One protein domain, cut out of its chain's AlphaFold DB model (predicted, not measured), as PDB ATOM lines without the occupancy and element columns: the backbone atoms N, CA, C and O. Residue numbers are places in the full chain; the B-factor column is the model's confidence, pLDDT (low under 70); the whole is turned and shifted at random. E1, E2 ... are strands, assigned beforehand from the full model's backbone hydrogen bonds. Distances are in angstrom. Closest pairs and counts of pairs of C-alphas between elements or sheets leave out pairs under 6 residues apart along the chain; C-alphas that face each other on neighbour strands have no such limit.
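AT A GLANCE: This is residues 9 to 97 of the 546 residues of an uncharacterized protein of Candidatus Rokubacteria bacterium RBG_16_73_20 (UniProt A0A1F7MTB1). The domain is a small sandwich of two strongly twisted sheets that are partly face to face, four strands E4 to E7 in one and three strands E1 to E3 in the other. At one end of its long axis lies the turn at Pro 59, between E5 and E6, and at the other the turn at Gly 75, in the long loop between E6 and E7. The printed part has 89 residues with seven named strands, E1 to E7 along the chain, and no named helix; the class is all strand. The sheet orders are E4 E5 E6 E7 and E1 E2 E3, both antiparallel, and each is a meander, every strand the antiparallel neighbour of the one before. The whole is compact, with a radius of gyration of the C-alphas of 13.2 A, and elongated, spanning 44 by 26 by 26 A.

HOW THE PARTS SIT: Begin with the larger sheet, at the hairpin of E5, residues 50 to 54, and E6, residues 64 to 70: N 53 and O 66 are 2.8 A apart, within hydrogen-bond range. On one side of E5 find the edge strand E4, residues 41 to 44, with N 43 and O 52 at 2.9 A. The other edge strand is E7, residues 89 to 96, where N 67 and O 93 are 2.8 A apart; E7 bends by 61 degrees at residue 92. In the second sheet, E1, residues 9 to 17, and E2, residues 20 to 25, form a hairpin with N 15 and O 22 at 3.0 A. E3, residues 28 to 35, follows in a hairpin with E2, with N 23 and O 30 at 2.8 A, and bends by 55 degrees at residue 32. The parts of the two sheets that face each other are 10.7 A centre to centre, their best planes 24 degrees apart and their strands at 31 degrees. The closest C-alphas of E1 and E4 are those of Val 14 and Lys 43, 6.2 A apart; those of E3 and E7 are Pro 33 and Leu 89, 7.6 A apart. E1 is apart from E7.

IN THESE COORDINATES: Find C-alpha 64 at (21.900, 23.039, -97.717); from there E6 runs 19.0 A to C-alpha 70. E7 measures 19.7 A and ends at C-alpha 96, (17.939, 23.200, -96.222). E1 begins at C-alpha 9, (43.597, 5.338, -82.295), and runs 25.1 A. E3 measures 19.1 A, E2 16.0 A, E5 13.7 A and E4 10.4 A.

THE WHOLE: The two farthest C-alphas, Pro 59 and Gly 75, are 44.9 A apart. The printed part has no cut. The link from E6 to E7, residues 71 to 88, is long; the tight link from E3 to E4 is where the chain changes sheet. The mean pLDDT of the printed part is 94.3, and no printed residue is under 70.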
ATOM      1  N   THR A   9      44.223   4.189 -81.624       81.62
ATOM      2  CA  THR A   9      43.597   5.338 -82.295       81.62
ATOM      3  C   THR A   9      44.340   5.635 -83.593       81.62
ATOM      4  O   THR A   9      45.560   5.518 -83.624       81.62
ATOM      5  N   ARG A  10      43.642   6.040 -84.653       87.44
ATOM      6  CA  ARG A  10      44.208   6.587 -85.899       87.44
ATOM      7  C   ARG A  10      43.640   7.982 -86.114       87.44
ATOM      8  O   ARG A  10      42.459   8.181 -85.861       87.44
ATOM      9  N   VAL A  11      44.461   8.905 -86.610       90.06
ATOM     10  CA  VAL A  11      43.984  10.197 -87.123       90.06
ATOM     11  C   VAL A  11      43.646  10.088 -88.604       90.06
ATOM     12  O   VAL A  11      44.327   9.389 -89.361       90.06
ATOM     13  N   GLU A  12      42.620  10.817 -89.003       93.56
ATOM     14  CA  GLU A  12      42.290  11.126 -90.384       93.56
ATOM     15  C   GLU A  12      41.993  12.616 -90.498       93.56
ATOM     16  O   GLU A  12      41.624  13.262 -89.516       93.56
ATOM     17  N   GLU A  13      42.166  13.161 -91.691       94.25
ATOM     18  CA  GLU A  13      41.861  14.555 -91.981       94.25
ATOM     19  C   GLU A  13      41.025  14.624 -93.247       94.25
ATOM     20  O   GLU A  13      41.348  13.970 -94.238       94.25
ATOM     21  N   VAL A  14      39.973  15.432 -93.226       95.75
ATOM     22  CA  VAL A  14      39.323  15.875 -94.456       95.75
ATOM     23  C   VAL A  14      39.841  17.260 -94.786       95.75
ATOM     24  O   VAL A  14      39.840  18.133 -93.924       95.75
ATOM     25  N   PHE A  15      40.322  17.455 -96.005       95.69
ATOM     26  CA  PHE A  15      40.926  18.716 -96.414       95.69
ATOM     27  C   PHE A  15      40.622  19.030 -97.871       95.69
ATOM     28  O   PHE A  15      40.318  18.136 -98.667       95.69
ATOM     29  N   LEU A  16      40.705  20.308 -98.221       95.06
ATOM     30  CA  LEU A  16      40.515  20.768 -99.589       95.06
ATOM     31  C   LEU A  16      41.856  20.872-100.327       95.06
ATOM     32  O   LEU A  16      42.772  21.559 -99.872       95.06
ATOM     33  N   ASP A  17      41.938  20.252-101.505       92.69
ATOM     34  CA  ASP A  17      43.063  20.385-102.434       92.69
ATOM     35  C   ASP A  17      42.555  20.783-103.827       92.69
ATOM     36  O   ASP A  17      41.794  20.056-104.475       92.69
ATOM     37  N   GLY A  18      42.925  21.985-104.274       91.31
ATOM     38  CA  GLY A  18      42.336  22.605-105.460       91.31
ATOM     39  C   GLY A  18      40.815  22.778-105.330       91.31
ATOM     40  O   GLY A  18      40.335  23.466-104.428       91.31
ATOM     41  N   ASP A  19      40.059  22.167-106.246       93.25
ATOM     42  CA  ASP A  19      38.584  22.146-106.233       93.25
ATOM     43  C   ASP A  19      38.012  20.863-105.603       93.25
ATOM     44  O   ASP A  19      36.800  20.691-105.578       93.25
ATOM     45  N   ARG A  20      38.838  19.936-105.097       95.31
ATOM     46  CA  ARG A  20      38.368  18.628-104.615       95.31
ATOM     47  C   ARG A  20      38.635  18.425-103.130       95.31
ATOM     48  O   ARG A  20      39.729  18.689-102.634       95.31
ATOM     49  N   TRP A  21      37.642  17.888-102.430       97.62
ATOM     50  CA  TRP A  21      37.815  17.423-101.060       97.62
ATOM     51  C   TRP A  21      38.518  16.065-101.039       97.62
ATOM     52  O   TRP A  21      38.248  15.189-101.861       97.62
ATOM     53  N   ASN A  22      39.420  15.871-100.085       97.31
ATOM     54  CA  ASN A  22      40.211  14.657 -99.945       97.31
ATOM     55  C   ASN A  22      40.189  14.164 -98.500       97.31
ATOM     56  O   ASN A  22      40.129  14.949 -97.558       97.31
ATOM     57  N   LEU A  23      40.288  12.848 -98.338       96.62
ATOM     58  CA  LEU A  23      40.520  12.178 -97.070       96.62
ATOM     59  C   LEU A  23      41.998  11.796 -96.966       96.62
ATOM     60  O   LEU A  23      42.476  10.910 -97.680       96.62
ATOM     61  N   ARG A  24      42.725  12.431 -96.050       94.25
ATOM     62  CA  ARG A  24      44.093  12.061 -95.697       94.25
ATOM     63  C   ARG A  24      44.097  11.028 -94.600       94.25
ATOM     64  O   ARG A  24      43.429  11.157 -93.575       94.25
ATOM     65  N   THR A  25      44.944  10.029 -94.777       93.25
ATOM     66  CA  THR A  25      45.149   9.003 -93.772       93.25
ATOM     67  C   THR A  25      46.619   8.571 -93.709       93.25
ATOM     68  O   THR A  25      47.394   8.928 -94.595       93.25
ATOM     69  N   PRO A  26      47.042   7.739 -92.739       89.75
ATOM     70  CA  PRO A  26      48.406   7.201 -92.714       89.75
ATOM     71  C   PRO A  26      48.775   6.318 -93.919       89.75
ATOM     72  O   PRO A  26      49.948   6.011 -94.111       89.75
ATOM     73  N   ARG A  27      47.796   5.852 -94.709       90.31
ATOM     74  CA  ARG A  27      48.021   4.970 -95.868       90.31
ATOM     75  C   ARG A  27      47.993   5.684 -97.213       90.31
ATOM     76  O   ARG A  27      48.381   5.073 -98.204       90.31
ATOM     77  N   GLY A  28      47.533   6.927 -97.260       93.06
ATOM     78  CA  GLY A  28      47.347   7.638 -98.516       93.06
ATOM     79  C   GLY A  28      46.342   8.777 -98.414       93.06
ATOM     80  O   GLY A  28      45.644   8.924 -97.404       93.06
ATOM     81  N   VAL A  29      46.307   9.566 -99.485       95.06
ATOM     82  CA  VAL A  29      45.292  10.581 -99.764       95.06
ATOM     83  C   VAL A  29      44.266   9.952-100.698       95.06
ATOM     84  O   VAL A  29      44.633   9.394-101.731       95.06
ATOM     85  N   PHE A  30      42.994  10.021-100.323       96.12
ATOM     86  CA  PHE A  30      41.891   9.446-101.080       96.12
ATOM     87  C   PHE A  30      40.921  10.555-101.503       96.12
ATOM     88  O   PHE A  30      40.393  11.246-100.630       96.12
ATOM     89  N   PRO A  31      40.654  10.736-102.805       96.88
ATOM     90  CA  PRO A  31      39.736  11.770-103.268       96.88
ATOM     91  C   PRO A  31      38.290  11.459-102.872       96.88
ATOM     92  O   PRO A  31      37.811  10.341-103.059       96.88
ATOM     93  N   LEU A  32      37.582  12.457-102.343       97.81
ATOM     94  CA  LEU A  32      36.142  12.388-102.096       97.81
ATOM     95  C   LEU A  32      35.384  12.790-103.376       97.81
ATOM     96  O   LEU A  32      35.883  13.610-104.154       97.81
ATOM     97  N   PRO A  33      34.167  12.266-103.602       97.12
ATOM     98  CA  PRO A  33      33.304  12.659-104.716       97.12
ATOM     99  C   PRO A  33      32.600  14.000-104.428       97.12
ATOM    100  O   PRO A  33      31.404  14.130-104.649       97.12
ATOM    101  N   LEU A  34      33.328  14.972-103.869       97.31
ATOM    102  CA  LEU A  34      32.821  16.270-103.418       97.31
ATOM    103  C   LEU A  34      33.766  17.375-103.903       97.31
ATOM    104  O   LEU A  34      34.991  17.244-103.777       97.31
ATOM    105  N   THR A  35      33.212  18.475-104.413       96.75
ATOM    106  CA  THR A  35      33.987  19.628-104.901       96.75
ATOM    107  C   THR A  35      33.768  20.877-104.056       96.75
ATOM    108  O   THR A  35      32.774  20.982-103.339       96.75
ATOM    109  N   ARG A  36      34.685  21.847-104.144       94.81
ATOM    110  CA  ARG A  36      34.557  23.155-103.483       94.81
ATOM    111  C   ARG A  36      33.391  23.957-104.050       94.81
ATOM    112  O   ARG A  36      32.695  24.646-103.312       94.81
ATOM    113  N   SER A  37      33.211  23.881-105.368       93.69
ATOM    114  CA  SER A  37      32.108  24.528-106.081       93.69
ATOM    115  C   SER A  37      30.731  24.081-105.580       93.69
ATOM    116  O   SER A  37      29.816  24.899-105.524       93.69
ATOM    117  N   GLU A  38      30.591  22.814-105.187       96.44
ATOM    118  CA  GLU A  38      29.352  22.285-104.612       96.44
ATOM    119  C   GLU A  38      29.290  22.469-103.091       96.44
ATOM    120  O   GLU A  38      28.248  22.860-102.564       96.44
ATOM    121  N   PHE A  39      30.403  22.231-102.387       96.81
ATOM    122  CA  PHE A  39      30.509  22.299-100.931       96.81
ATOM    123  C   PHE A  39      31.679  23.184-100.500       96.81
ATOM    124  O   PHE A  39      32.845  22.802-100.618       96.81
ATOM    125  N   GLU A  40      31.374  24.348 -99.928       94.00
ATOM    126  CA  GLU A  40      32.392  25.292 -99.452       94.00
ATOM    127  C   GLU A  40      33.101  24.820 -98.174       94.00
ATOM    128  O   GLU A  40      34.215  25.259 -97.887       94.00
ATOM    129  N   ALA A  41      32.476  23.904 -97.431       94.62
ATOM    130  CA  ALA A  41      33.032  23.289 -96.235       94.62
ATOM    131  C   ALA A  41      32.612  21.818 -96.142       94.62
ATOM    132  O   ALA A  41      31.431  21.496 -96.289       94.62
ATOM    133  N   VAL A  42      33.569  20.937 -95.847       96.50
ATOM    134  CA  VAL A  42      33.342  19.530 -95.491       96.50
ATOM    135  C   VAL A  42      34.169  19.208 -94.252       96.50
ATOM    136  O   VAL A  42      35.355  19.525 -94.192       96.50
ATOM    137  N   LYS A  43      33.540  18.584 -93.255       93.94
ATOM    138  CA  LYS A  43      34.169  18.217 -91.983       93.94
ATOM    139  C   LYS A  43      33.600  16.922 -91.408       93.94
ATOM    140  O   LYS A  43      32.661  16.341 -91.961       93.94
ATOM    141  N   TRP A  44      34.148  16.466 -90.286       93.56
ATOM    142  CA  TRP A  44      33.674  15.255 -89.620       93.56
ATOM    143  C   TRP A  44      32.433  15.506 -88.759       93.56
ATOM    144  O   TRP A  44      32.361  16.478 -88.004       93.56
ATOM    145  N   GLY A  45      31.474  14.583 -88.827       91.56
ATOM    146  CA  GLY A  45      30.371  14.484 -87.875       91.56
ATOM    147  C   GLY A  45      30.793  13.818 -86.560       91.56
ATOM    148  O   GLY A  45      31.974  13.589 -86.289       91.56
ATOM    149  N   ASP A  46      29.811  13.491 -85.724       88.81
ATOM    150  CA  ASP A  46      30.081  12.952 -84.386       88.81
ATOM    151  C   ASP A  46      30.298  11.422 -84.377       88.81
ATOM    152  O   ASP A  46      30.790  10.863 -83.388       88.81
ATOM    153  N   ALA A  47      29.952  10.736 -85.474       88.19
ATOM    154  CA  ALA A  47      30.245   9.319 -85.697       88.19
ATOM    155  C   ALA A  47      31.549   9.121 -86.506       88.19
ATOM    156  O   ALA A  47      31.847   9.945 -87.369       88.19
ATOM    157  N   PRO A  48      32.299   8.016 -86.288       87.44
ATOM    158  CA  PRO A  48      33.638   7.820 -86.864       87.44
ATOM    159  C   PRO A  48      33.747   7.903 -88.390       87.44
ATOM    160  O   PRO A  48      34.784   8.271 -88.928       87.44
ATOM    161  N   ASP A  49      32.672   7.532 -89.078       93.38
ATOM    162  CA  ASP A  49      32.614   7.420 -90.535       93.38
ATOM    163  C   ASP A  49      31.529   8.339 -91.119       93.38
ATOM    164  O   ASP A  49      30.934   8.039 -92.152       93.38
ATOM    165  N   LEU A  50      31.216   9.433 -90.425       94.50
ATOM    166  CA  LEU A  50      30.207  10.401 -90.837       94.50
ATOM    167  C   LEU A  50      30.888  11.692 -91.290       94.50
ATOM    168  O   LEU A  50      31.617  12.316 -90.521       94.50
ATOM    169  N   LEU A  51      30.612  12.107 -92.522       97.00
ATOM    170  CA  LEU A  51      31.018  13.404 -93.058       97.00
ATOM    171  C   LEU A  51      29.814  14.331 -93.138       97.00
ATOM    172  O   LEU A  51      28.699  13.879 -93.404       97.00
ATOM    173  N   VAL A  52      30.059  15.621 -92.939       96.88
ATOM    174  CA  VAL A  52      29.065  16.684 -93.080       96.88
ATOM    175  C   VAL A  52      29.625  17.741 -94.010       96.88
ATOM    176  O   VAL A  52      30.750  18.201 -93.822       96.88
ATOM    177  N   GLY A  53      28.841  18.120 -95.008       96.56
ATOM    178  CA  GLY A  53      29.172  19.156 -95.968       96.56
ATOM    179  C   GLY A  53      28.105  20.230 -95.996       96.56
ATOM    180  O   GLY A  53      26.935  19.981 -95.703       96.56
ATOM    181  N   ARG A  54      28.521  21.433 -96.368       95.81
ATOM    182  CA  ARG A  54      27.637  22.575 -96.567       95.81
ATOM    183  C   ARG A  54      27.879  23.193 -97.918       95.81
ATOM    184  O   ARG A  54      29.022  23.465 -98.285       95.81
ATOM    185  N   THR A  55      26.787  23.391 -98.643       96.81
ATOM    186  CA  THR A  55      26.814  24.151 -99.889       96.81
ATOM    187  C   THR A  55      27.142  25.606 -99.587       96.81
ATOM    188  O   THR A  55      26.866  26.043 -98.469       96.81
ATOM    189  N   PRO A  56      27.616  26.392-100.564       94.81
ATOM    190  CA  PRO A  56      27.669  27.837-100.416       94.81
ATOM    191  C   PRO A  56      26.381  28.391 -99.803       94.81
ATOM    192  O   PRO A  56      25.277  27.957-100.158       94.81
ATOM    193  N   PHE A  57      26.529  29.290 -98.834       94.62
ATOM    194  CA  PHE A  57      25.409  30.006 -98.232       94.62
ATOM    195  C   PHE A  57      25.290  31.398 -98.849       94.62
ATOM    196  O   PHE A  57      26.279  32.105 -99.012       94.62
ATOM    197  N   GLY A  58      24.073  31.779 -99.229       93.94
ATOM    198  CA  GLY A  58      23.788  33.084 -99.816       93.94
ATOM    199  C   GLY A  58      22.374  33.205-100.394       93.94
ATOM    200  O   GLY A  58      21.639  32.213-100.452       93.94
ATOM    201  N   PRO A  59      21.967  34.409-100.839       90.88
ATOM    202  CA  PRO A  59      20.607  34.686-101.314       90.88
ATOM    203  C   PRO A  59      20.138  33.737-102.426       90.88
ATOM    204  O   PRO A  59      19.027  33.208-102.348       90.88
ATOM    205  N   ASP A  60      21.027  33.442-103.377       89.31
ATOM    206  CA  ASP A  60      20.754  32.623-104.567       89.31
ATOM    207  C   ASP A  60      21.461  31.260-104.532       89.31
ATOM    208  O   ASP A  60      21.622  30.595-105.554       89.31
ATOM    209  N   GLN A  61      21.914  30.845-103.349       93.56
ATOM    210  CA  GLN A  61      22.635  29.592-103.166       93.56
ATOM    211  C   GLN A  61      21.708  28.461-102.689       93.56
ATOM    212  O   GLN A  61      20.617  28.723-102.168       93.56
ATOM    213  N   PRO A  62      22.123  27.184-102.814       91.69
ATOM    214  CA  PRO A  62      21.306  26.052-102.378       91.69
ATOM    215  C   PRO A  62      20.973  26.072-100.880       91.69
ATOM    216  O   PRO A  62      19.900  25.598-100.504       91.69
ATOM    217  N   ASN A  63      21.859  26.633-100.046       95.12
ATOM    218  CA  ASN A  63      21.680  26.777 -98.598       95.12
ATOM    219  C   ASN A  63      21.377  25.455 -97.880       95.12
ATOM    220  O   ASN A  63      20.459  25.381 -97.057       95.12
ATOM    221  N   ARG A  64      22.122  24.397 -98.219       96.31
ATOM    222  CA  ARG A  64      21.900  23.039 -97.717       96.31
ATOM    223  C   ARG A  64      23.074  22.526 -96.906       96.31
ATOM    224  O   ARG A  64      24.233  22.844 -97.169       96.31
ATOM    225  N   VAL A  65      22.738  21.665 -95.958       98.00
ATOM    226  CA  VAL A  65      23.680  20.840 -95.212       98.00
ATOM    227  C   VAL A  65      23.382  19.385 -95.541       98.00
ATOM    228  O   VAL A  65      22.223  18.972 -95.601       98.00
ATOM    229  N   VAL A  66      24.432  18.610 -95.777       98.06
ATOM    230  CA  VAL A  66      24.343  17.220 -96.217       98.06
ATOM    231  C   VAL A  66      25.249  16.368 -95.344       98.06
ATOM    232  O   VAL A  66      26.364  16.769 -95.021       98.06
ATOM    233  N   ALA A  67      24.774  15.191 -94.951       98.00
ATOM    234  CA  ALA A  67      25.568  14.197 -94.246       98.00
ATOM    235  C   ALA A  67      25.708  12.925 -95.077       98.00
ATOM    236  O   ALA A  67      24.732  12.426 -95.650       98.00
ATOM    237  N   TRP A  68      26.909  12.347 -95.062       98.19
ATOM    238  CA  TRP A  68      27.219  11.095 -95.740       98.19
ATOM    239  C   TRP A  68      27.869  10.091 -94.809       98.19
ATOM    240  O   TRP A  68      28.733  10.421 -93.999       98.19
ATOM    241  N   GLN A  69      27.500   8.832 -95.002       97.56
ATOM    242  CA  GLN A  69      28.227   7.697 -94.469       97.56
ATOM    243  C   GLN A  69      29.403   7.373 -95.394       97.56
ATOM    244  O   GLN A  69      29.202   7.020 -96.559       97.56
ATOM    245  N   LEU A  70      30.618   7.439 -94.862       96.75
ATOM    246  CA  LEU A  70      31.818   6.942 -95.516       96.75
ATOM    247  C   LEU A  70      31.864   5.414 -95.424       96.75
ATOM    248  O   LEU A  70      31.681   4.834 -94.351       96.75
ATOM    249  N   ALA A  71      32.109   4.750 -96.553       96.25
ATOM    250  CA  ALA A  71      32.270   3.303 -96.588       96.25
ATOM    251  C   ALA A  71      33.727   2.896 -96.326       96.25
ATOM    252  O   ALA A  71      34.662   3.420 -96.936       96.25
ATOM    253  N   ARG A  72      33.918   1.896 -95.463       93.94
ATOM    254  CA  ARG A  72      35.220   1.275 -95.175       93.94
ATOM    255  C   ARG A  72      35.342  -0.077 -95.870       93.94
ATOM    256  O   ARG A  72      34.341  -0.757 -96.104       93.94
ATOM    257  N   ARG A  73      36.569  -0.507 -96.183       92.50
ATOM    258  CA  ARG A  73      36.796  -1.878 -96.668       92.50
ATOM    259  C   ARG A  73      36.547  -2.868 -95.522       92.50
ATOM    260  O   ARG A  73      37.008  -2.607 -94.408       92.50
ATOM    261  N   PRO A  74      35.883  -4.010 -95.780       89.25
ATOM    262  CA  PRO A  74      35.549  -4.983 -94.744       89.25
ATOM    263  C   PRO A  74      36.756  -5.387 -93.890       89.25
ATOM    264  O   PRO A  74      37.804  -5.750 -94.420       89.25
ATOM    265  N   GLY A  75      36.604  -5.321 -92.564       84.62
ATOM    266  CA  GLY A  75      37.648  -5.705 -91.606       84.62
ATOM    267  C   GLY A  75      38.831  -4.735 -91.509       84.62
ATOM    268  O   GLY A  75      39.841  -5.077 -90.897       84.62
ATOM    269  N   THR A  76      38.740  -3.540 -92.099       87.31
ATOM    270  CA  THR A  76      39.809  -2.534 -92.047       87.31
ATOM    271  C   THR A  76      39.265  -1.149 -91.712       87.31
ATOM    272  O   THR A  76      38.087  -0.867 -91.909       87.31
ATOM    273  N   ALA A  77      40.158  -0.256 -91.291       87.44
ATOM    274  CA  ALA A  77      39.874   1.167 -91.169       87.44
ATOM    275  C   ALA A  77      40.128   1.947 -92.478       87.44
ATOM    276  O   ALA A  77      40.099   3.171 -92.459       87.44
ATOM    277  N   GLU A  78      40.434   1.294 -93.607       91.12
ATOM    278  CA  GLU A  78      40.708   1.997 -94.869       91.12
ATOM    279  C   GLU A  78      39.418   2.340 -95.623       91.12
ATOM    280  O   GLU A  78      38.493   1.519 -95.637       91.12
ATOM    281  N   PRO A  79      39.350   3.503 -96.297       94.88
ATOM    282  CA  PRO A  79      38.203   3.848 -97.122       94.88
ATOM    283  C   PRO A  79      38.038   2.859 -98.286       94.88
ATOM    284  O   PRO A  79      39.000   2.387 -98.908       94.88
ATOM    285  N   ALA A  80      36.786   2.526 -98.584       96.62
ATOM    286  CA  ALA A  80      36.420   1.813 -99.797       96.62
ATOM    287  C   ALA A  80      36.304   2.815-100.949       96.62
ATOM    288  O   ALA A  80      35.654   3.848-100.804       96.62
ATOM    289  N   THR A  81      36.900   2.489-102.095       96.88
ATOM    290  CA  THR A  81      36.846   3.324-103.300       96.88
ATOM    291  C   THR A  81      35.999   2.674-104.394       96.88
ATOM    292  O   THR A  81      35.819   1.450-104.428       96.88
ATOM    293  N   ASP A  82      35.398   3.479-105.260       95.12
ATOM    294  CA  ASP A  82      34.752   3.019-106.491       95.12
ATOM    295  C   ASP A  82      35.781   2.693-107.593       95.12
ATOM    296  O   ASP A  82      36.981   2.568-107.321       95.12
ATOM    297  N   ALA A  83      35.296   2.455-108.816       92.88
ATOM    298  CA  ALA A  83      36.135   2.119-109.965       92.88
ATOM    299  C   ALA A  83      37.032   3.287-110.412       92.88
ATOM    300  O   ALA A  83      38.111   3.039-110.947       92.88
ATOM    301  N   ASP A  84      36.621   4.524-110.128       92.81
ATOM    302  CA  ASP A  84      37.348   5.753-110.458       92.81
ATOM    303  C   ASP A  84      38.328   6.162-109.343       92.81
ATOM    304  O   ASP A  84      39.030   7.170-109.440       92.81
ATOM    305  N   GLY A  85      38.404   5.366-108.271       93.94
ATOM    306  CA  GLY A  85      39.280   5.608-107.131       93.94
ATOM    307  C   GLY A  85      38.738   6.634-106.135       93.94
ATOM    308  O   GLY A  85      39.459   6.989-105.201       93.94
ATOM    309  N   LEU A  86      37.487   7.083-106.283       97.19
ATOM    310  CA  LEU A  86      36.841   7.990-105.338       97.19
ATOM    311  C   LEU A  86      36.342   7.217-104.122       97.19
ATOM    312  O   LEU A  86      35.862   6.088-104.232       97.19
ATOM    313  N   VAL A  87      36.439   7.820-102.941       97.81
ATOM    314  CA  VAL A  87      35.872   7.254-101.713       97.81
ATOM    315  C   VAL A  87      34.359   7.102-101.870       97.81
ATOM    316  O   VAL A  87      33.656   8.042-102.230       97.81
ATOM    317  N   ARG A  88      33.833   5.921-101.546       98.06
ATOM    318  CA  ARG A  88      32.393   5.667-101.601       98.06
ATOM    319  C   ARG A  88      31.692   6.351-100.433       98.06
ATOM    320  O   ARG A  88      31.917   5.997 -99.273       98.06
ATOM    321  N   LEU A  89      30.801   7.280-100.763       97.88
ATOM    322  CA  LEU A  89      29.917   7.964 -99.826       97.88
ATOM    323  C   LEU A  89      28.468   7.536-100.075       97.88
ATOM    324  O   LEU A  89      28.029   7.441-101.217       97.88
ATOM    325  N   THR A  90      27.715   7.277 -99.008       97.56
ATOM    326  CA  THR A  90      26.263   7.038 -99.073       97.56
ATOM    327  C   THR A  90      25.543   8.191 -98.396       97.56
ATOM    328  O   THR A  90      25.821   8.480 -97.232       97.56
ATOM    329  N   LEU A  91      24.619   8.845 -99.102       97.50
ATOM    330  CA  LEU A  91      23.797   9.911 -98.529       97.50
ATOM    331  C   LEU A  91      23.044   9.389 -97.296       97.50
ATOM    332  O   LEU A  91      22.352   8.374 -97.365       97.50
ATOM    333  N   LYS A  92      23.198  10.084 -96.167       96.56
ATOM    334  CA  LYS A  92      22.497   9.791 -94.911       96.56
ATOM    335  C   LYS A  92      21.301  10.713 -94.730       96.56
ATOM    336  O   LYS A  92      20.195  10.227 -94.513       96.56
ATOM    337  N   ARG A  93      21.533  12.026 -94.794       97.06
ATOM    338  CA  ARG A  93      20.507  13.069 -94.670       97.06
ATOM    339  C   ARG A  93      20.916  14.312 -95.444       97.06
ATOM    340  O   ARG A  93      22.099  14.562 -95.645       97.06
ATOM    341  N   GLU A  94      19.922  15.108 -95.794       97.50
ATOM    342  CA  GLU A  94      20.066  16.433 -96.383       97.50
ATOM    343  C   GLU A  94      18.961  17.321 -95.812       97.50
ATOM    344  O   GLU A  94      17.829  16.860 -95.641       97.50
ATOM    345  N   ALA A  95      19.291  18.572 -95.500       97.69
ATOM    346  CA  ALA A  95      18.320  19.563 -95.062       97.69
ATOM    347  C   ALA A  95      18.701  20.964 -95.569       97.69
ATOM    348  O   ALA A  95      19.885  21.318 -95.557       97.69
ATOM    349  N   PRO A  96      17.723  21.777 -96.005       95.50
ATOM    350  CA  PRO A  96      17.939  23.200 -96.222       95.50
ATOM    351  C   PRO A  96      17.994  23.952 -94.883       95.50
ATOM    352  O   PRO A  96      17.556  23.444 -93.850       95.50
ATOM    353  N   LEU A  97      18.463  25.200 -94.903       95.12
ATOM    354  CA  LEU A  97      18.252  26.104 -93.774       95.12
ATOM    355  C   LEU A  97      16.753  26.404 -93.571       95.12
ATOM    356  O   LEU A  97      16.079  26.801 -94.531       95.12
TER     357      LEU A  97